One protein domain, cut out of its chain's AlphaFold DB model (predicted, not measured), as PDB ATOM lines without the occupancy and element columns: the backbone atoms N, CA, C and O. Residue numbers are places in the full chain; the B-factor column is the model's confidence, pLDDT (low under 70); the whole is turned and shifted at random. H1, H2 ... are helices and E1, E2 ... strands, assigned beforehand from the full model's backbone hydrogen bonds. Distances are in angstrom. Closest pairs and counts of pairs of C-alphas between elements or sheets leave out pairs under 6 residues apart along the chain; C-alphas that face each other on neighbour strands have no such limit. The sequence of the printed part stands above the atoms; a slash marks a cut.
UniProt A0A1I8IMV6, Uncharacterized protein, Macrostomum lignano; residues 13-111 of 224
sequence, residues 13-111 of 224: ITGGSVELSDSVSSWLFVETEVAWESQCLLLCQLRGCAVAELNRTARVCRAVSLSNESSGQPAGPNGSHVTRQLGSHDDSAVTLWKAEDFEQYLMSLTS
ATOM      1  N   ILE A  13     140.294 132.602 144.181       88.94
ATOM      2  CA  ILE A  13     140.463 133.773 145.036       88.94
ATOM      3  C   ILE A  13     141.581 134.646 144.471       88.94
ATOM      4  O   ILE A  13     142.512 134.132 143.845       88.94
ATOM      5  N   THR A  14     141.491 135.960 144.669       84.56
ATOM      6  CA  THR A  14     142.557 136.883 144.267       84.56
ATOM      7  C   THR A  14     143.808 136.648 145.116       84.56
ATOM      8  O   THR A  14     143.727 136.419 146.324       84.56
ATOM      9  N   GLY A  15     144.976 136.664 144.478       76.69
ATOM     10  CA  GLY A  15     146.283 136.521 145.118       76.69
ATOM     11  C   GLY A  15     147.212 137.677 144.752       76.69
ATOM     12  O   GLY A  15     146.986 138.354 143.755       76.69
ATOM     13  N   GLY A  16     148.256 137.901 145.555       76.56
ATOM     14  CA  GLY A  16     149.305 138.882 145.241       76.56
ATOM     15  C   GLY A  16     150.382 138.297 144.324       76.56
ATOM     16  O   GLY A  16     150.661 138.824 143.252       76.56
ATOM     17  N   SER A  17     150.947 137.162 144.726       83.06
ATOM     18  CA  SER A  17     151.903 136.391 143.935       83.06
ATOM     19  C   SER A  17     151.855 134.914 144.327       83.06
ATOM     20  O   SER A  17     151.365 134.549 145.402       83.06
ATOM     21  N   VAL A  18     152.328 134.055 143.430       86.31
ATOM     22  CA  VAL A  18     152.518 132.621 143.642       86.31
ATOM     23  C   VAL A  18     153.870 132.237 143.062       86.31
ATOM     24  O   VAL A  18     154.166 132.529 141.902       86.31
ATOM     25  N   GLU A  19     154.664 131.542 143.866       83.81
ATOM     26  CA  GLU A  19     155.909 130.919 143.440       83.81
ATOM     27  C   GLU A  19     155.743 129.401 143.456       83.81
ATOM     28  O   GLU A  19     155.373 128.804 144.466       83.81
ATOM     29  N   LEU A  20     155.983 128.786 142.304       82.81
ATOM     30  CA  LEU A  20     156.015 127.345 142.112       82.81
ATOM     31  C   LEU A  20     157.472 126.937 141.948       82.81
ATOM     32  O   LEU A  20     158.152 127.485 141.083       82.81
ATOM     33  N   SER A  21     157.948 125.988 142.746       78.12
ATOM     34  CA  SER A  21     159.296 125.433 142.604       78.12
ATOM     35  C   SER A  21     159.352 124.346 141.527       78.12
ATOM     36  O   SER A  21     158.338 123.763 141.141       78.12
ATOM     37  N   ASP A  22     160.565 124.031 141.085       75.38
ATOM     38  CA  ASP A  22     160.875 122.887 140.219       75.38
ATOM     39  C   ASP A  22     160.548 121.519 140.850       75.38
ATOM     40  O   ASP A  22     160.505 120.506 140.155       75.38
ATOM     41  N   SER A  23     160.244 121.481 142.148       70.81
ATOM     42  CA  SER A  23     159.810 120.278 142.863       70.81
ATOM     43  C   SER A  23     158.420 119.793 142.431       70.81
ATOM     44  O   SER A  23     158.055 118.656 142.722       70.81
ATOM     45  N   VAL A  24     157.639 120.633 141.737       77.12
ATOM     46  CA  VAL A  24     156.309 120.292 141.219       77.12
ATOM     47  C   VAL A  24     156.291 120.422 139.701       77.12
ATOM     48  O   VAL A  24     156.679 121.443 139.134       77.12
ATOM     49  N   SER A  25     155.766 119.394 139.039       82.25
ATOM     50  CA  SER A  25     155.508 119.417 137.602       82.25
ATOM     51  C   SER A  25     154.404 120.436 137.311       82.25
ATOM     52  O   SER A  25     153.257 120.276 137.734       82.25
ATOM     53  N   SER A  26     154.764 121.536 136.647       84.94
ATOM     54  CA  SER A  26     153.850 122.636 136.340       84.94
ATOM     55  C   SER A  26     153.885 122.988 134.857       84.94
ATOM     56  O   SER A  26     154.943 123.047 134.229       84.94
ATOM     57  N   TRP A  27     152.713 123.233 134.276       85.56
ATOM     58  CA  TRP A  27     152.569 123.557 132.861       85.56
ATOM     59  C   TRP A  27     151.960 124.940 132.678       85.56
ATOM     60  O   TRP A  27     150.875 125.217 133.187       85.56
ATOM     61  N   LEU A  28     152.663 125.807 131.945       89.00
ATOM     62  CA  LEU A  28     152.246 127.182 131.682       89.00
ATOM     63  C   LEU A  28     151.559 127.275 130.318       89.00
ATOM     64  O   LEU A  28     152.164 127.014 129.281       89.00
ATOM     65  N   PHE A  29     150.315 127.728 130.326       88.81
ATOM     66  CA  PHE A  29     149.580 128.160 129.150       88.81
ATOM     67  C   PHE A  29     149.650 129.680 129.051       88.81
ATOM     68  O   PHE A  29     149.426 130.378 130.039       88.81
ATOM     69  N   VAL A  30     149.939 130.189 127.858       92.75
ATOM     70  CA  VAL A  30     149.947 131.626 127.570       92.75
ATOM     71  C   VAL A  30     148.962 131.878 126.441       92.75
ATOM     72  O   VAL A  30     149.081 131.275 125.379       92.75
ATOM     73  N   GLU A  31     147.991 132.748 126.684       92.69
ATOM     74  CA  GLU A  31     146.990 133.166 125.709       92.69
ATOM     75  C   GLU A  31     147.074 134.684 125.533       92.69
ATOM     76  O   GLU A  31     147.026 135.438 126.509       92.69
ATOM     77  N   THR A  32     147.228 135.137 124.295       93.38
ATOM     78  CA  THR A  32     147.274 136.563 123.956       93.38
ATOM     79  C   THR A  32     145.880 137.079 123.613       93.38
ATOM     80  O   THR A  32     144.943 136.307 123.434       93.38
ATOM     81  N   GLU A  33     145.736 138.399 123.514       91.94
ATOM     82  CA  GLU A  33     144.474 139.068 123.158       91.94
ATOM     83  C   GLU A  33     143.325 138.842 124.160       91.94
ATOM     84  O   GLU A  33     142.151 139.055 123.853       91.94
ATOM     85  N   VAL A  34     143.653 138.478 125.400       91.31
ATOM     86  CA  VAL A  34     142.669 138.310 126.470       91.31
ATOM     87  C   VAL A  34     142.443 139.656 127.147       91.31
ATOM     88  O   VAL A  34     143.324 140.186 127.818       91.31
ATOM     89  N   ALA A  35     141.256 140.230 126.949       86.69
ATOM     90  CA  ALA A  35     140.914 141.554 127.472       86.69
ATOM     91  C   ALA A  35     140.159 141.507 128.811       86.69
ATOM     92  O   ALA A  35     140.160 142.490 129.550       86.69
ATOM     93  N   TRP A  36     139.511 140.380 129.121       89.12
ATOM     94  CA  TRP A  36     138.581 140.262 130.245       89.12
ATOM     95  C   TRP A  36     139.028 139.202 131.249       89.12
ATOM     96  O   TRP A  36     139.471 138.115 130.880       89.12
ATOM     97  N   GLU A  37     138.828 139.489 132.534       91.12
ATOM     98  CA  GLU A  37     139.160 138.574 133.637       91.12
ATOM     99  C   GLU A  37     138.389 137.256 133.546       91.12
ATOM    100  O   GLU A  37     138.962 136.176 133.687       91.12
ATOM    101  N   SER A  38     137.094 137.341 133.232       90.12
ATOM    102  CA  SER A  38     136.217 136.180 133.069       90.12
ATOM    103  C   SER A  38     136.691 135.245 131.956       90.12
ATOM    104  O   SER A  38     136.598 134.029 132.101       90.12
ATOM    105  N   GLN A  39     137.251 135.794 130.872       93.25
ATOM    106  CA  GLN A  39     137.813 135.008 129.777       93.25
ATOM    107  C   GLN A  39     139.069 134.254 130.231       93.25
ATOM    108  O   GLN A  39     139.189 133.060 129.962       93.25
ATOM    109  N   CYS A  40     139.971 134.913 130.967       92.69
ATOM    110  CA  CYS A  40     141.181 134.272 131.486       92.69
ATOM    111  C   CYS A  40     140.854 133.154 132.494       92.69
ATOM    112  O   CYS A  40     141.379 132.043 132.391       92.69
ATOM    113  N   LEU A  41     139.916 133.403 133.414       91.62
ATOM    114  CA  LEU A  41     139.451 132.402 134.378       91.62
ATOM    115  C   LEU A  41     138.751 131.215 133.703       91.62
ATOM    116  O   LEU A  41     138.982 130.072 134.092       91.62
ATOM    117  N   LEU A  42     137.944 131.454 132.666       90.44
ATOM    118  CA  LEU A  42     137.295 130.378 131.915       90.44
ATOM    119  C   LEU A  42     138.321 129.498 131.185       90.44
ATOM    120  O   LEU A  42     138.225 128.273 131.231       90.44
ATOM    121  N   LEU A  43     139.332 130.106 130.553       90.75
ATOM    122  CA  LEU A  43     140.435 129.373 129.919       90.75
ATOM    123  C   LEU A  43     141.195 128.515 130.938       90.75
ATOM    124  O   LEU A  43     141.493 127.352 130.666       90.75
ATOM    125  N   CYS A  44     141.461 129.073 132.119       90.62
ATOM    126  CA  CYS A  44     142.071 128.376 133.247       90.62
ATOM    127  C   CYS A  44     141.227 127.163 133.681       90.62
ATOM    128  O   CYS A  44     141.744 126.050 133.774       90.62
ATOM    129  N   GLN A  45     139.915 127.333 133.859       89.81
ATOM    130  CA  GLN A  45     138.996 126.249 134.229       89.81
ATOM    131  C   GLN A  45     138.931 125.133 133.181       89.81
ATOM    132  O   GLN A  45     138.986 123.952 133.530       89.81
ATOM    133  N   LEU A  46     138.848 125.490 131.895       87.31
ATOM    134  CA  LEU A  46     138.797 124.524 130.793       87.31
ATOM    135  C   LEU A  46     140.078 123.691 130.682       87.31
ATOM    136  O   LEU A  46     140.019 122.532 130.275       87.31
ATOM    137  N   ARG A  47     141.221 124.267 131.066       86.75
ATOM    138  CA  ARG A  47     142.536 123.613 131.040       86.75
ATOM    139  C   ARG A  47     142.923 122.951 132.371       86.75
ATOM    140  O   ARG A  47     144.016 122.404 132.469       86.75
ATOM    141  N   GLY A  48     142.048 122.973 133.383       86.06
ATOM    142  CA  GLY A  48     142.343 122.403 134.706       86.06
ATOM    143  C   GLY A  48     143.485 123.123 135.432       86.06
ATOM    144  O   GLY A  48     144.241 122.512 136.184       86.06
ATOM    145  N   CYS A  49     143.659 124.415 135.168       89.88
ATOM    146  CA  CYS A  49     144.702 125.224 135.777       89.88
ATOM    147  C   CYS A  49     144.345 125.582 137.228       89.88
ATOM    148  O   CYS A  49     143.188 125.847 137.551       89.88
ATOM    149  N   ALA A  50     145.352 125.595 138.098       90.12
ATOM    150  CA  ALA A  50     145.220 125.928 139.514       90.12
ATOM    151  C   ALA A  50     145.504 127.415 139.796       90.12
ATOM    152  O   ALA A  50     145.102 127.938 140.836       90.12
ATOM    153  N   VAL A  51     146.189 128.098 138.871       92.81
ATOM    154  CA  VAL A  51     146.556 129.519 138.958       92.81
ATOM    155  C   VAL A  51     146.310 130.188 137.606       92.81
ATOM    156  O   VAL A  51     146.616 129.600 136.570       92.81
ATOM    157  N   ALA A  52     145.795 131.415 137.614       94.19
ATOM    158  CA  ALA A  52     145.641 132.273 136.444       94.19
ATOM    159  C   ALA A  52     146.126 133.691 136.748       94.19
ATOM    160  O   ALA A  52     145.921 134.204 137.839       94.19
ATOM    161  N   GLU A  53     146.726 134.341 135.768       94.50
ATOM    162  CA  GLU A  53     147.225 135.707 135.819       94.50
ATOM    163  C   GLU A  53     146.782 136.422 134.544       94.50
ATOM    164  O   GLU A  53     146.993 135.911 133.444       94.50
ATOM    165  N   LEU A  54     146.185 137.603 134.675       93.44
ATOM    166  CA  LEU A  54     145.876 138.475 133.548       93.44
ATOM    167  C   LEU A  54     146.679 139.763 133.671       93.44
ATOM    168  O   LEU A  54     146.491 140.525 134.618       93.44
ATOM    169  N   ASN A  55     147.511 140.033 132.670       93.00
ATOM    170  CA  ASN A  55     148.096 141.346 132.467       93.00
ATOM    171  C   ASN A  55     147.181 142.158 131.536       93.00
ATOM    172  O   ASN A  55     147.071 141.870 130.340       93.00
ATOM    173  N   ARG A  56     146.517 143.179 132.087       88.75
ATOM    174  CA  ARG A  56     145.521 143.985 131.364       88.75
ATOM    175  C   ARG A  56     146.138 144.920 130.322       88.75
ATOM    176  O   ARG A  56     145.484 145.211 129.323       88.75
ATOM    177  N   THR A  57     147.372 145.388 130.528       89.00
ATOM    178  CA  THR A  57     148.059 146.281 129.577       89.00
ATOM    179  C   THR A  57     148.575 145.501 128.373       89.00
ATOM    180  O   THR A  57     148.360 145.919 127.238       89.00
ATOM    181  N   ALA A  58     149.170 144.332 128.610       90.00
ATOM    182  CA  ALA A  58     149.663 143.446 127.558       90.00
ATOM    183  C   ALA A  58     148.555 142.599 126.900       90.00
ATOM    184  O   ALA A  58     148.780 142.035 125.832       90.00
ATOM    185  N   ARG A  59     147.367 142.501 127.519       93.06
ATOM    186  CA  ARG A  59     146.275 141.583 127.130       93.06
ATOM    187  C   ARG A  59     146.740 140.128 127.049       93.06
ATOM    188  O   ARG A  59     146.408 139.403 126.112       93.06
ATOM    189  N   VAL A  60     147.544 139.717 128.025       93.88
ATOM    190  CA  VAL A  60     148.105 138.364 128.099       93.88
ATOM    191  C   VAL A  60     147.554 137.663 129.329       93.88
ATOM    192  O   VAL A  60     147.708 138.150 130.449       93.88
ATOM    193  N   CYS A  61     146.931 136.508 129.113       94.44
ATOM    194  CA  CYS A  61     146.511 135.585 130.154       94.44
ATOM    195  C   CYS A  61     147.538 134.456 130.278       94.44
ATOM    196  O   CYS A  61     147.819 133.743 129.315       94.44
ATOM    197  N   ARG A  62     148.090 134.273 131.473       94.50
ATOM    198  CA  ARG A  62     148.976 133.165 131.835       94.50
ATOM    199  C   ARG A  62     148.225 132.258 132.796       94.50
ATOM    200  O   ARG A  62     147.747 132.720 133.820       94.50
ATOM    201  N   ALA A  63     148.112 130.973 132.494       92.06
ATOM    202  CA  ALA A  63     147.451 130.007 133.368       92.06
ATOM    203  C   ALA A  63     148.367 128.813 133.614       92.06
ATOM    204  O   ALA A  63     149.035 128.349 132.695       92.06
ATOM    205  N   VAL A  64     148.409 128.312 134.845       91.06
ATOM    206  CA  VAL A  64     149.282 127.201 135.230       91.06
ATOM    207  C   VAL A  64     148.463 126.035 135.743       91.06
ATOM    208  O   VAL A  64     147.691 126.181 136.692       91.06
ATOM    209  N   SER A  65     148.640 124.867 135.129       88.56
ATOM    210  CA  SER A  65     148.198 123.594 135.698       88.56
ATOM    211  C   SER A  65     149.348 122.913 136.431       88.56
ATOM    212  O   SER A  65     150.522 123.126 136.127       88.56
ATOM    213  N   LEU A  66     148.993 122.107 137.426       84.62
ATOM    214  CA  LEU A  66     149.931 121.283 138.174       84.62
ATOM    215  C   LEU A  66     149.600 119.821 137.882       84.62
ATOM    216  O   LEU A  66     148.424 119.449 137.873       84.62
ATOM    217  N   SER A  67     150.616 119.007 137.627       75.56
ATOM    218  CA  SER A  67     150.475 117.579 137.330       75.56
ATOM    219  C   SER A  67     150.890 116.734 138.524       75.56
ATOM    220  O   SER A  67     151.901 117.004 139.173       75.56
ATOM    221  N   ASN A  68     150.124 115.670 138.786       67.19
ATOM    222  CA  ASN A  68     150.532 114.636 139.724       67.19
ATOM    223  C   ASN A  68     151.266 113.514 138.995       67.19
ATOM    224  O   ASN A  68     150.647 112.604 138.451       67.19
ATOM    225  N   GLU A  69     152.592 113.562 139.002       64.50
ATOM    226  CA  GLU A  69     153.406 112.502 138.398       64.50
ATOM    227  C   GLU A  69     153.444 111.230 139.265       64.50
ATOM    228  O   GLU A  69     153.795 110.158 138.780       64.50
ATOM    229  N   SER A  70     153.008 111.310 140.531       55.09
ATOM    230  CA  SER A  70     152.963 110.153 141.437       55.09
ATOM    231  C   SER A  70     151.785 109.197 141.182       55.09
ATOM    232  O   SER A  70     151.841 108.043 141.601       55.09
ATOM    233  N   SER A  71     150.734 109.628 140.469       51.34
ATOM    234  CA  SER A  71     149.517 108.832 140.211       51.34
ATOM    235  C   SER A  71     149.456 108.170 138.830       51.34
ATOM    236  O   SER A  71     148.378 107.780 138.387       51.34
ATOM    237  N   GLY A  72     150.590 108.019 138.137       48.19
ATOM    238  CA  GLY A  72     150.634 107.343 136.832       48.19
ATOM    239  C   GLY A  72     149.991 108.134 135.685       48.19
ATOM    240  O   GLY A  72     149.721 107.569 134.628       48.19
ATOM    241  N   GLN A  73     149.749 109.434 135.879       56.66
ATOM    242  CA  GLN A  73     149.455 110.361 134.784       56.66
ATOM    243  C   GLN A  73     150.722 110.596 133.948       56.66
ATOM    244  O   GLN A  73     151.828 110.470 134.480       56.66
ATOM    245  N   PRO A  74     150.590 110.904 132.642       55.81
ATOM    246  CA  PRO A  74     151.747 111.134 131.788       55.81
ATOM    247  C   PRO A  74     152.635 112.222 132.398       55.81
ATOM    248  O   PRO A  74     152.126 113.249 132.853       55.81
ATOM    249  N   ALA A  75     153.949 111.968 132.417       56.84
ATOM    250  CA  ALA A  75     154.944 112.941 132.851       56.84
ATOM    251  C   ALA A  75     154.675 114.283 132.162       56.84
ATOM    252  O   ALA A  75     154.321 114.316 130.974       56.84
ATOM    253  N   GLY A  76     154.803 115.378 132.915       58.25
ATOM    254  CA  GLY A  76     154.622 116.710 132.356       58.25
ATOM    255  C   GLY A  76     155.520 116.882 131.122       58.25
ATOM    256  O   GLY A  76     156.604 116.294 131.064       58.25
ATOM    257  N   PRO A  77     155.107 117.640 130.098       64.38
ATOM    258  CA  PRO A  77     155.938 117.785 128.910       64.38
ATOM    259  C   PRO A  77     157.274 118.469 129.256       64.38
ATOM    260  O   PRO A  77     157.370 119.191 130.248       64.38
ATOM    261  N   ASN A  78     158.315 118.227 128.449       62.53
ATOM    262  CA  ASN A  78     159.691 118.672 128.718       62.53
ATOM    263  C   ASN A  78     159.760 120.138 129.201       62.53
ATOM    264  O   ASN A  78     159.282 121.042 128.517       62.53
ATOM    265  N   GLY A  79     160.374 120.367 130.368       66.56
ATOM    266  CA  GLY A  79     160.416 121.684 131.023       66.56
ATOM    267  C   GLY A  79     159.271 121.947 132.014       66.56
ATOM    268  O   GLY A  79     159.055 123.092 132.416       66.56
ATOM    269  N   SER A  80     158.528 120.918 132.425       74.69
ATOM    270  CA  SER A  80     157.499 121.011 133.469       74.69
ATOM    271  C   SER A  80     158.074 121.324 134.861       74.69
ATOM    272  O   SER A  80     157.463 122.079 135.616       74.69
ATOM    273  N   HIS A  81     159.278 120.840 135.176       76.12
ATOM    274  CA  HIS A  81     160.006 121.110 136.424       76.12
ATOM    275  C   HIS A  81     160.861 122.376 136.318       76.12
ATOM    276  O   HIS A  81     162.073 122.317 136.125       76.12
ATOM    277  N   VAL A  82     160.219 123.540 136.383       79.94
ATOM    278  CA  VAL A  82     160.899 124.840 136.353       79.94
ATOM    279  C   VAL A  82     160.256 125.744 137.389       79.94
ATOM    280  O   VAL A  82     159.028 125.789 137.490       79.94
ATOM    281  N   THR A  83     161.082 126.493 138.120       78.56
ATOM    282  CA  THR A  83     160.596 127.521 139.037       78.56
ATOM    283  C   THR A  83     159.823 128.587 138.264       78.56
ATOM    284  O   THR A  83     160.348 129.207 137.337       78.56
ATOM    285  N   ARG A  84     158.560 128.803 138.629       85.81
ATOM    286  CA  ARG A  84     157.660 129.763 137.984       85.81
ATOM    287  C   ARG A  84     157.130 130.740 139.016       85.81
ATOM    288  O   ARG A  84     156.511 130.337 139.994       85.81
ATOM    289  N   GLN A  85     157.309 132.025 138.741       86.56
ATOM    290  CA  GLN A  85     156.660 133.095 139.488       86.56
ATOM    291  C   GLN A  85     155.513 133.686 138.660       86.56
ATOM    292  O   GLN A  85     155.647 133.941 137.453       86.56
ATOM    293  N   LEU A  86     154.367 133.846 139.318       86.81
ATOM    294  CA  LEU A  86     153.180 134.515 138.800       86.81
ATOM    295  C   LEU A  86     152.695 135.561 139.801       86.81
ATOM    296  O   LEU A  86     152.830 135.399 141.013       86.81
ATOM    297  N   GLY A  87     152.079 136.606 139.276       83.75
ATOM    298  CA  GLY A  87     151.658 137.787 140.001       83.75
ATOM    299  C   GLY A  87     152.818 138.744 140.251       83.75
ATOM    300  O   GLY A  87     153.995 138.389 140.187       83.75
ATOM    301  N   SER A  88     152.461 139.984 140.536       76.62
ATOM    302  CA  SER A  88     153.377 141.022 140.981       76.62
ATOM    303  C   SER A  88     152.613 141.890 141.964       76.62
ATOM    304  O   SER A  88     151.533 142.380 141.641       76.62
ATOM    305  N   HIS A  89     153.155 142.065 143.167       68.06
ATOM    306  CA  HIS A  89     152.514 142.887 144.193       68.06
ATOM    307  C   HIS A  89     152.545 144.384 143.832       68.06
ATOM    308  O   HIS A  89     151.710 145.155 144.303       68.06
ATOM    309  N   ASP A  90     153.479 144.779 142.964       74.25
ATOM    310  CA  ASP A  90     153.738 146.176 142.615       74.25
ATOM    311  C   ASP A  90     153.139 146.578 141.257       74.25
ATOM    312  O   ASP A  90     153.147 147.757 140.902       74.25
ATOM    313  N   ASP A  91     152.589 145.624 140.494       79.94
ATOM    314  CA  ASP A  91     151.987 145.897 139.189       79.94
ATOM    315  C   ASP A  91     150.457 145.829 139.241       79.94
ATOM    316  O   ASP A  91     149.843 144.771 139.117       79.94
ATOM    317  N   SER A  92     149.827 146.998 139.364       80.56
ATOM    318  CA  SER A  92     148.363 147.136 139.340       80.56
ATOM    319  C   SER A  92     147.700 146.676 138.030       80.56
ATOM    320  O   SER A  92     146.485 146.463 138.005       80.56
ATOM    321  N   ALA A  93     148.461 146.514 136.939       85.56
ATOM    322  CA  ALA A  93     147.947 145.970 135.685       85.56
ATOM    323  C   ALA A  93     147.819 144.440 135.706       85.56
ATOM    324  O   ALA A  93     147.167 143.878 134.819       85.56
ATOM    325  N   VAL A  94     148.425 143.774 136.694       89.75
ATOM    326  CA  VAL A  94     148.430 142.321 136.841       89.75
ATOM    327  C   VAL A  94     147.423 141.914 137.905       89.75
ATOM    328  O   VAL A  94     147.472 142.349 139.051       89.75
ATOM    329  N   THR A  95     146.489 141.047 137.532       91.00
ATOM    330  CA  THR A  95     145.579 140.410 138.486       91.00
ATOM    331  C   THR A  95     145.840 138.914 138.489       91.00
ATOM    332  O   THR A  95     145.820 138.277 137.438       91.00
ATOM    333  N   LEU A  96     146.114 138.365 139.671       93.00
ATOM    334  CA  LEU A  96     146.373 136.946 139.880       93.00
ATOM    335  C   LEU A  96     145.199 136.314 140.630       93.00
ATOM    336  O   LEU A  96     144.714 136.842 141.632       93.00
ATOM    337  N   TRP A  97     144.806 135.130 140.186       93.31
ATOM    338  CA  TRP A  97     143.862 134.256 140.853       93.31
ATOM    339  C   TRP A  97     144.488 132.894 141.108       93.31
ATOM    340  O   TRP A  97     145.114 132.306 140.227       93.31
ATOM    341  N   LYS A  98     144.259 132.350 142.298       91.81
ATOM    342  CA  LYS A  98     144.606 130.968 142.636       91.81
ATOM    343  C   LYS A  98     143.373 130.214 143.100       91.81
ATOM    344  O   LYS A  98     142.447 130.818 143.642       91.81
ATOM    345  N   ALA A  99     143.342 128.909 142.865       89.94
ATOM    346  CA  ALA A  99     142.285 128.062 143.391       89.94
ATOM    347  C   ALA A  99     142.238 128.152 144.926       89.94
ATOM    348  O   ALA A  99     143.276 128.268 145.581       89.94
ATOM    349  N   GLU A 100     141.045 128.102 145.516       86.50
ATOM    350  CA  GLU A 100     140.885 128.178 146.978       86.50
ATOM    351  C   GLU A 100     141.627 127.038 147.701       86.50
ATOM    352  O   GLU A 100     142.235 127.245 148.749       86.50
ATOM    353  N   ASP A 101     141.654 125.849 147.102       83.69
ATOM    354  CA  ASP A 101     142.338 124.651 147.588       83.69
ATOM    355  C   ASP A 101     143.742 124.465 146.981       83.69
ATOM    356  O   ASP A 101     144.307 123.371 147.041       83.69
ATOM    357  N   PHE A 102     144.323 125.520 146.400       85.44
ATOM    358  CA  PHE A 102     145.629 125.480 145.737       85.44
ATOM    359  C   PHE A 102     146.745 124.947 146.645       85.44
ATOM    360  O   PHE A 102     147.466 124.037 146.247       85.44
ATOM    361  N   GLU A 103     146.857 125.456 147.876       80.25
ATOM    362  CA  GLU A 103     147.908 125.036 148.820       80.25
ATOM    363  C   GLU A 103     147.748 123.561 149.222       80.25
ATOM    364  O   GLU A 103     148.720 122.811 149.279       80.25
ATOM    365  N   GLN A 104     146.505 123.113 149.441       75.62
ATOM    366  CA  GLN A 104     146.209 121.710 149.748       75.62
ATOM    367  C   GLN A 104     146.531 120.804 148.561       75.62
ATOM    368  O   GLN A 104     147.042 119.697 148.737       75.62
ATOM    369  N   TYR A 105     146.249 121.273 147.344       80.00
ATOM    370  CA  TYR A 105     146.583 120.533 146.145       80.00
ATOM    371  C   TYR A 105     148.091 120.433 145.950       80.00
ATOM    372  O   TYR A 105     148.585 119.320 145.799       80.00
ATOM    373  N   LEU A 106     148.825 121.544 146.042       78.31
ATOM    374  CA  LEU A 106     150.286 121.536 146.009       78.31
ATOM    375  C   LEU A 106     150.859 120.561 147.035       78.31
ATOM    376  O   LEU A 106     151.668 119.710 146.679       78.31
ATOM    377  N   MET A 107     150.369 120.619 148.275       73.25
ATOM    378  CA  MET A 107     150.806 119.712 149.327       73.25
ATOM    379  C   MET A 107     150.538 118.245 148.973       73.25
ATOM    380  O   MET A 107     151.386 117.401 149.240       73.25
ATOM    381  N   SER A 108     149.404 117.931 148.334       74.56
ATOM    382  CA  SER A 108     149.098 116.570 147.871       74.56
ATOM    383  C   SER A 108     150.049 116.085 146.771       74.56
ATOM    384  O   SER A 108     150.460 114.928 146.803       74.56
ATOM    385  N   LEU A 109     150.471 116.969 145.860       71.44
ATOM    386  CA  LEU A 109     151.424 116.653 144.786       71.44
ATOM    387  C   LEU A 109     152.838 116.413 145.322       71.44
ATOM    388  O   LEU A 109     153.605 115.654 144.739       71.44
ATOM    389  N   THR A 110     153.170 117.043 146.447       64.69
ATOM    390  CA  THR A 110     154.487 116.958 147.087       64.69
ATOM    391  C   THR A 110     154.507 116.020 148.293       64.69
ATOM    392  O   THR A 110     155.535 115.901 148.950       64.69
ATOM    393  N   SER A 111     153.380 115.372 148.618       60.53
ATOM    394  CA  SER A 111     153.177 114.573 149.841       60.53
ATOM    395  C   SER A 111     153.940 113.243 149.880       60.53
ATOM    396  O   SER A 111     153.670 112.398 150.735       60.53
TER     397      SER A 111
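What this domain is: This is residues 13 to 111 of the 224 residues of an uncharacterized protein of Macrostomum lignano (UniProt A0A1I8IMV6). A twisted five-strand sheet has helix H1 over one face and the small strand pair E2 and E6 over part of the other. Short helix H2 and the long loop of residues 67 to 83 lie toward one end. The 99 printed residues hold two named helices and seven named strands, along the chain E1 E2 E3 H1 E4 E5 E6 E7 H2, class mixed; the large sheet, order E1 - E7 - E4 - E5 - E3, is antiparallel. The whole is compact, radius of gyration of the C-alphas 13.1 A, but elongated, spanning 38 by 22 by 21 A.

Where its parts are: The large sheet holds E1, residues 13 to 15, from C-alpha 13 at (140.463, 133.773, 145.036); E7, 94 to 99, 16.9 A; E4, 51 to 55, 13.6 A; E5, 60 to 66, 19.9 A; and E3, 26 to 32, 19.8 A. E2, 18 to 20, and E6, 84 to 86, pair antiparallel. H1 is residues 37 to 46, 14.3 A; H2, 102 to 109, ends at (151.424, 116.653, 144.786).

How they stand to each other: Hairpin E4 and E5 has N 53 and O 62 at 2.7 A; E5 and E3 have N 29 and O 63 at 2.8 A; E7 and E4, N 52 and O 97 at 2.8 A; E1 and E7, N 13 and O 98 at 2.8 A. E1 runs on into E2 at 82 degrees; N 18 and O 86 of E2 and E6 are 2.8 A apart. H1 touches E5, closest C-alphas Cys 44 and Ala 63, 5.6 A; its height over the sheet is 8.2 A, and H1 and the sheet are two layers, the helix on one face of the sheet. E3, H1, E4 form a split strand-helix-strand unit, two same-way strands with E5 between, its crossover right-handed. H2 only grazes the sheet. In H1 and H2 every O i to N i+4 pair is within hydrogen-bond range.

The domain as a whole: The C-alphas farthest apart, of Gly 72 and Ser 92, are 39.9 A apart. The printed part has no cut; the link E5 to E6 is long. Residues 68 to 79, 89 and 110 to 111 have pLDDT under 70.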